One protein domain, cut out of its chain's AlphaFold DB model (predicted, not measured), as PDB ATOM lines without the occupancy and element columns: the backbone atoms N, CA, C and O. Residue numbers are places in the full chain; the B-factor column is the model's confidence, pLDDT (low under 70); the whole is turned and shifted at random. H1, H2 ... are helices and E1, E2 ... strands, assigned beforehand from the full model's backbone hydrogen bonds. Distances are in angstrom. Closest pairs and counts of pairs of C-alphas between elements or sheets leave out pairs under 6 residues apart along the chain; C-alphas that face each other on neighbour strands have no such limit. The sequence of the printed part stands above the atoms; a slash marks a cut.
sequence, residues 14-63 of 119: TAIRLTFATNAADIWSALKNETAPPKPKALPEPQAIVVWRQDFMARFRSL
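This is residues 14 to 63 of the 119 residues of an uncharacterized protein of Hyphomicrobiales bacterium (UniProt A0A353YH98). A small, strongly twisted sheet of three strands, with E2 in the middle, has one short helix, H1, beside the strands rather than over them. The outline is flat, 31 by 25 by 12 A. The printed part has 50 residues, in the order E1, H1, E2, E3; the sheet, E1 - E2 - E3, is antiparallel and the class mixed. It is only just compact, close to loose, with a radius of gyration of the C-alphas of 11.5 A.

E1, residues 16 to 22, is antiparallel to E2, residues 42 to 54, at 151 degrees; N 18 and O 49 are 2.9 A apart, within hydrogen-bond range. H1, residues 24 to 32, is on the sheet, only just at the sheet's level, at a height of 3.5 A. Its closest C-alphas to E2 are Ala 25 and Ile 49, 7.7 A. Every O i to N i+4 pair in H1 is within hydrogen-bond range. E2 bends by 99 degrees at residue 45. E2 and E3, residues 57 to 63, form a hairpin, antiparallel at 144 degrees, with N 59 and O 52 2.8 A apart, within hydrogen-bond range.

E1 begins at C-alpha 16 (-41.631, 35.554, -12.389). E2 is 29.5 A long, E3 19.2 A. E3 ends at C-alpha 63 (-30.226, 36.730, -16.176).

The C-alphas of Pro 44 and Asp 55 are the farthest apart, 34.4 A. The printed part has no cut and no long link; no printed residue is under 70 in pLDDT.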
ATOM      1  N   THR A  14     -47.307  38.295 -15.168       93.44
ATOM      2  CA  THR A  14     -46.828  37.007 -15.676       93.44
ATOM      3  C   THR A  14     -45.321  36.814 -15.526       93.44
ATOM      4  O   THR A  14     -44.856  35.689 -15.694       93.44
ATOM      5  N   ALA A  15     -44.564  37.875 -15.231       95.06
ATOM      6  CA  ALA A  15     -43.119  37.846 -15.076       95.06
ATOM      7  C   ALA A  15     -42.726  37.357 -13.678       95.06
ATOM      8  O   ALA A  15     -42.973  38.014 -12.669       95.06
ATOM      9  N   ILE A  16     -42.078  36.196 -13.625       94.62
ATOM     10  CA  ILE A  16     -41.631  35.554 -12.389       94.62
ATOM     11  C   ILE A  16     -40.144  35.235 -12.523       94.62
ATOM     12  O   ILE A  16     -39.720  34.630 -13.511       94.62
ATOM     13  N   ARG A  17     -39.349  35.611 -11.514       95.75
ATOM     14  CA  ARG A  17     -37.947  35.195 -11.417       95.75
ATOM     15  C   ARG A  17     -37.849  33.853 -10.701       95.75
ATOM     16  O   ARG A  17     -38.398  33.685  -9.615       95.75
ATOM     17  N   LEU A  18     -37.124  32.919 -11.299       95.94
ATOM     18  CA  LEU A  18     -36.834  31.601 -10.746       95.94
ATOM     19  C   LEU A  18     -35.319  31.407 -10.657       95.94
ATOM     20  O   LEU A  18     -34.552  32.055 -11.370       95.94
ATOM     21  N   THR A  19     -34.900  30.484  -9.799       96.69
ATOM     22  CA  THR A  19     -33.491  30.124  -9.631       96.69
ATOM     23  C   THR A  19     -33.340  28.617  -9.782       96.69
ATOM     24  O   THR A  19     -34.021  27.860  -9.090       96.69
ATOM     25  N   PHE A  20     -32.442  28.175 -10.661       96.44
ATOM     26  CA  PHE A  20     -32.171  26.759 -10.905       96.44
ATOM     27  C   PHE A  20     -30.767  26.363 -10.460       96.44
ATOM     28  O   PHE A  20     -29.784  27.010 -10.803       96.44
ATOM     29  N   ALA A  21     -30.670  25.244  -9.742       97.69
ATOM     30  CA  ALA A  21     -29.396  24.627  -9.364       97.69
ATOM     31  C   ALA A  21     -28.823  23.701 -10.461       97.69
ATOM     32  O   ALA A  21     -27.789  23.067 -10.269       97.69
ATOM     33  N   THR A  22     -29.502  23.581 -11.603       97.75
ATOM     34  CA  THR A  22     -29.130  22.709 -12.726       97.75
ATOM     35  C   THR A  22     -29.166  23.480 -14.039       97.75
ATOM     36  O   THR A  22     -29.791  24.535 -14.134       97.75
ATOM     37  N   ASN A  23     -28.546  22.936 -15.087       97.19
ATOM     38  CA  ASN A  23     -28.548  23.520 -16.434       97.19
ATOM     39  C   ASN A  23     -29.875  23.327 -17.202       97.19
ATOM     40  O   ASN A  23     -29.876  23.202 -18.427       97.19
ATOM     41  N   ALA A  24     -31.013  23.279 -16.501       96.25
ATOM     42  CA  ALA A  24     -32.324  23.056 -17.108       96.25
ATOM     43  C   ALA A  24     -32.690  24.138 -18.141       96.25
ATOM     44  O   ALA A  24     -33.276  23.818 -19.175       96.25
ATOM     45  N   ALA A  25     -32.307  25.397 -17.902       95.00
ATOM     46  CA  ALA A  25     -32.556  26.490 -18.842       95.00
ATOM     47  C   ALA A  25     -31.758  26.321 -20.147       95.00
ATOM     48  O   ALA A  25     -32.305  26.526 -21.229       95.00
ATOM     49  N   ASP A  26     -30.497  25.885 -20.054       95.50
ATOM     50  CA  ASP A  26     -29.642  25.637 -21.222       95.50
ATOM     51  C   ASP A  26     -30.181  24.472 -22.062       95.50
ATOM     52  O   ASP A  26     -30.237  24.557 -23.288       95.50
ATOM     53  N   ILE A  27     -30.629  23.397 -21.400       96.81
ATOM     54  CA  ILE A  27     -31.274  22.251 -22.055       96.81
ATOM     55  C   ILE A  27     -32.529  22.705 -22.796       96.81
ATOM     56  O   ILE A  27     -32.689  22.407 -23.977       96.81
ATOM     57  N   TRP A  28     -33.403  23.455 -22.127       94.19
ATOM     58  CA  TRP A  28     -34.630  23.949 -22.739       94.19
ATOM     59  C   TRP A  28     -34.352  24.904 -23.911       94.19
ATOM     60  O   TRP A  28     -35.020  24.821 -24.941       94.19
ATOM     61  N   SER A  29     -33.337  25.767 -23.800       93.75
ATOM     62  CA  SER A  29     -32.898  26.645 -24.892       93.75
ATOM     63  C   SER A  29     -32.427  25.852 -26.114       93.75
ATOM     64  O   SER A  29     -32.837  26.148 -27.234       93.75
ATOM     65  N   ALA A  30     -31.619  24.807 -25.905       96.12
ATOM     66  CA  ALA A  30     -31.154  23.939 -26.984       96.12
ATOM     67  C   ALA A  30     -32.320  23.216 -27.676       96.12
ATOM     68  O   ALA A  30     -32.428  23.259 -28.897       96.12
ATOM     69  N   LEU A  31     -33.251  22.652 -26.898       95.19
ATOM     70  CA  LEU A  31     -34.447  21.998 -27.435       95.19
ATOM     71  C   LEU A  31     -35.314  22.960 -28.256       95.19
ATOM     72  O   LEU A  31     -35.757  22.608 -29.344       95.19
ATOM     73  N   LYS A  32     -35.524  24.187 -27.764       91.62
ATOM     74  CA  LYS A  32     -36.292  25.222 -28.472       91.62
ATOM     75  C   LYS A  32     -35.641  25.635 -29.796       91.62
ATOM     76  O   LYS A  32     -36.352  25.970 -30.736       91.62
ATOM     77  N   ASN A  33     -34.312  25.637 -29.849       94.75
ATOM     78  CA  ASN A  33     -33.539  25.992 -31.037       94.75
ATOM     79  C   ASN A  33     -33.221  24.779 -31.929       94.75
ATOM     80  O   ASN A  33     -32.424  24.914 -32.852       94.75
ATOM     81  N   GLU A  34     -33.801  23.609 -31.639       97.06
ATOM     82  CA  GLU A  34     -33.564  22.354 -32.367       97.06
ATOM     83  C   GLU A  34     -32.076  21.952 -32.432       97.06
ATOM     84  O   GLU A  34     -31.609  21.335 -33.390       97.06
ATOM     85  N   THR A  35     -31.310  22.280 -31.389       97.38
ATOM     86  CA  THR A  35     -29.902  21.892 -31.249       97.38
ATOM     87  C   THR A  35     -29.723  20.785 -30.213       97.38
ATOM     88  O   THR A  35     -30.587  20.529 -29.371       97.38
ATOM     89  N   ALA A  36     -28.585  20.085 -30.274       97.56
ATOM     90  CA  ALA A  36     -28.286  19.004 -29.342       97.56
ATOM     91  C   ALA A  36     -28.184  19.542 -27.897       97.56
ATOM     92  O   ALA A  36     -27.317  20.381 -27.627       97.56
ATOM     93  N   PRO A  37     -29.024  19.069 -26.955       97.50
ATOM     94  CA  PRO A  37     -28.998  19.570 -25.590       97.50
ATOM     95  C   PRO A  37     -27.728  19.119 -24.855       97.50
ATOM     96  O   PRO A  37     -27.269  17.984 -25.035       97.50
ATOM     97  N   PRO A  38     -27.156  19.970 -23.983       97.31
ATOM     98  CA  PRO A  38     -26.051  19.565 -23.128       97.31
ATOM     99  C   PRO A  38     -26.497  18.465 -22.156       97.31
ATOM    100  O   PRO A  38     -27.674  18.348 -21.808       97.31
ATOM    101  N   LYS A  39     -25.540  17.677 -21.654       98.12
ATOM    102  CA  LYS A  39     -25.839  16.680 -20.617       98.12
ATOM    103  C   LYS A  39     -26.376  17.369 -19.350       98.12
ATOM    104  O   LYS A  39     -25.842  18.420 -18.977       98.12
ATOM    105  N   PRO A  40     -27.380  16.788 -18.668       97.88
ATOM    106  CA  PRO A  40     -27.842  17.286 -17.378       97.88
ATOM    107  C   PRO A  40     -26.702  17.354 -16.363       97.88
ATOM    108  O   PRO A  40     -25.951  16.391 -16.201       97.88
ATOM    109  N   LYS A  41     -26.572  18.492 -15.682       98.06
ATOM    110  CA  LYS A  41     -25.581  18.711 -14.625       98.06
ATOM    111  C   LYS A  41     -26.104  19.678 -13.568       98.06
ATOM    112  O   LYS A  41     -26.899  20.573 -13.867       98.06
ATOM    113  N   ALA A  42     -25.607  19.517 -12.346       98.00
ATOM    114  CA  ALA A  42     -25.671  20.575 -11.348       98.00
ATOM    115  C   ALA A  42     -24.766  21.737 -11.781       98.00
ATOM    116  O   ALA A  42     -23.709  21.520 -12.384       98.00
ATOM    117  N   LEU A  43     -25.197  22.961 -11.499       97.06
ATOM    118  CA  LEU A  43     -24.386  24.150 -11.713       97.06
ATOM    119  C   LEU A  43     -23.577  24.462 -10.448       97.06
ATOM    120  O   LEU A  43     -24.077  24.234  -9.346       97.06
ATOM    121  N   PRO A  44     -22.344  24.981 -10.587       95.12
ATOM    122  CA  PRO A  44     -21.554  25.420  -9.439       95.12
ATOM    123  C   PRO A  44     -22.210  26.606  -8.719       95.12
ATOM    124  O   PRO A  44     -22.147  26.690  -7.498       95.12
ATOM    125  N   GLU A  45     -22.890  27.476  -9.472       93.75
ATOM    126  CA  GLU A  45     -23.691  28.582  -8.957       93.75
ATOM    127  C   GLU A  45     -25.115  28.503  -9.524       93.75
ATOM    128  O   GLU A  45     -25.280  28.184 -10.708       93.75
ATOM    129  N   PRO A  46     -26.158  28.782  -8.721       94.94
ATOM    130  CA  PRO A  46     -27.524  28.764  -9.219       94.94
ATOM    131  C   PRO A  46     -27.758  29.819 -10.309       94.94
ATOM    132  O   PRO A  46     -27.423  30.989 -10.145       94.94
ATOM    133  N   GLN A  47     -28.399  29.421 -11.406       96.38
ATOM    134  CA  GLN A  47     -28.731  30.310 -12.515       96.38
ATOM    135  C   GLN A  47     -30.071  31.000 -12.256       96.38
ATOM    136  O   GLN A  47     -31.086  30.340 -12.019       96.38
ATOM    137  N   ALA A  48     -30.084  32.328 -12.338       97.31
ATOM    138  CA  ALA A  48     -31.315  33.101 -12.333       97.31
ATOM    139  C   ALA A  48     -31.940  33.112 -13.732       97.31
ATOM    140  O   ALA A  48     -31.262  33.370 -14.728       97.31
ATOM    141  N   ILE A  49     -33.246  32.882 -13.795       96.81
ATOM    142  CA  ILE A  49     -34.039  33.051 -15.010       96.81
ATOM    143  C   ILE A  49     -35.270  33.896 -14.714       96.81
ATOM    144  O   ILE A  49     -35.754  33.940 -13.583       96.81
ATOM    145  N   VAL A  50     -35.823  34.508 -15.750       96.25
ATOM    146  CA  VAL A  50     -37.166  35.083 -15.725       96.25
ATOM    147  C   VAL A  50     -38.035  34.356 -16.736       96.25
ATOM    148  O   VAL A  50     -37.593  34.069 -17.849       96.25
ATOM    149  N   VAL A  51     -39.258  34.033 -16.333       95.62
ATOM    150  CA  VAL A  51     -40.314  33.492 -17.193       95.62
ATOM    151  C   VAL A  51     -41.444  34.504 -17.253       95.62
ATOM    152  O   VAL A  51     -41.790  35.079 -16.228       95.62
ATOM    153  N   TRP A  52     -42.000  34.751 -18.434       95.38
ATOM    154  CA  TRP A  52     -43.116  35.682 -18.611       95.38
ATOM    155  C   TRP A  52     -43.958  35.311 -19.829       95.38
ATOM    156  O   TRP A  52     -43.635  34.372 -20.560       95.38
ATOM    157  N   ARG A  53     -45.058  36.029 -20.057       93.88
ATOM    158  CA  ARG A  53     -45.835  35.923 -21.295       93.88
ATOM    159  C   ARG A  53     -45.665  37.176 -22.142       93.88
ATOM    160  O   ARG A  53     -45.788  38.286 -21.638       93.88
ATOM    161  N   GLN A  54     -45.455  36.976 -23.438       91.25
ATOM    162  CA  GLN A  54     -45.454  38.027 -24.456       91.25
ATOM    163  C   GLN A  54     -46.280  37.527 -25.642       91.25
ATOM    164  O   GLN A  54     -46.012  36.434 -26.141       91.25
ATOM    165  N   ASP A  55     -47.308  38.278 -26.042       88.56
ATOM    166  CA  ASP A  55     -48.247  37.898 -27.112       88.56
ATOM    167  C   ASP A  55     -48.820  36.480 -26.934       88.56
ATOM    168  O   ASP A  55     -48.816  35.656 -27.844       88.56
ATOM    169  N   PHE A  56     -49.260  36.164 -25.710       85.88
ATOM    170  CA  PHE A  56     -49.755  34.844 -25.277       85.88
ATOM    171  C   PHE A  56     -48.731  33.696 -25.290       85.88
ATOM    172  O   PHE A  56     -49.031  32.614 -24.777       85.88
ATOM    173  N   MET A  57     -47.505  33.933 -25.758       91.56
ATOM    174  CA  MET A  57     -46.427  32.950 -25.781       91.56
ATOM    175  C   MET A  57     -45.622  32.981 -24.484       91.56
ATOM    176  O   MET A  57     -45.224  34.045 -24.010       91.56
ATOM    177  N   ALA A  58     -45.348  31.802 -23.920       92.44
ATOM    178  CA  ALA A  58     -44.419  31.678 -22.804       92.44
ATOM    179  C   ALA A  58     -42.995  32.000 -23.281       92.44
ATOM    180  O   ALA A  58     -42.476  31.410 -24.234       92.44
ATOM    181  N   ARG A  59     -42.363  32.952 -22.606       94.25
ATOM    182  CA  ARG A  59     -40.982  33.370 -22.809       94.25
ATOM    183  C   ARG A  59     -40.186  33.034 -21.559       94.25
ATOM    184  O   ARG A  59     -40.720  33.002 -20.453       94.25
ATOM    185  N   PHE A  60     -38.903  32.774 -21.750       94.06
ATOM    186  CA  PHE A  60     -37.955  32.676 -20.657       94.06
ATOM    187  C   PHE A  60     -36.602  33.215 -21.119       94.06
ATOM    188  O   PHE A  60     -36.301  33.179 -22.318       94.06
ATOM    189  N   ARG A  61     -35.798  33.698 -20.175       94.25
ATOM    190  CA  ARG A  61     -34.428  34.156 -20.413       94.25
ATOM    191  C   ARG A  61     -33.597  33.980 -19.151       94.25
ATOM    192  O   ARG A  61     -34.112  34.183 -18.051       94.25
ATOM    193  N   SER A  62     -32.325  33.637 -19.310       95.19
ATOM    194  CA  SER A  62     -31.360  33.702 -18.213       95.19
ATOM    195  C   SER A  62     -30.980  35.153 -17.921       95.19
ATOM    196  O   SER A  62     -30.930  35.984 -18.830       95.19
ATOM    197  N   LEU A  63     -30.714  35.440 -16.652       96.19
ATOM    198  CA  LEU A  63     -30.226  36.730 -16.176       96.19
ATOM    199  C   LEU A  63     -28.793  36.560 -15.669       96.19
ATOM    200  O   LEU A  63     -28.469  35.539 -15.056       96.19
TER     201      LEU A  63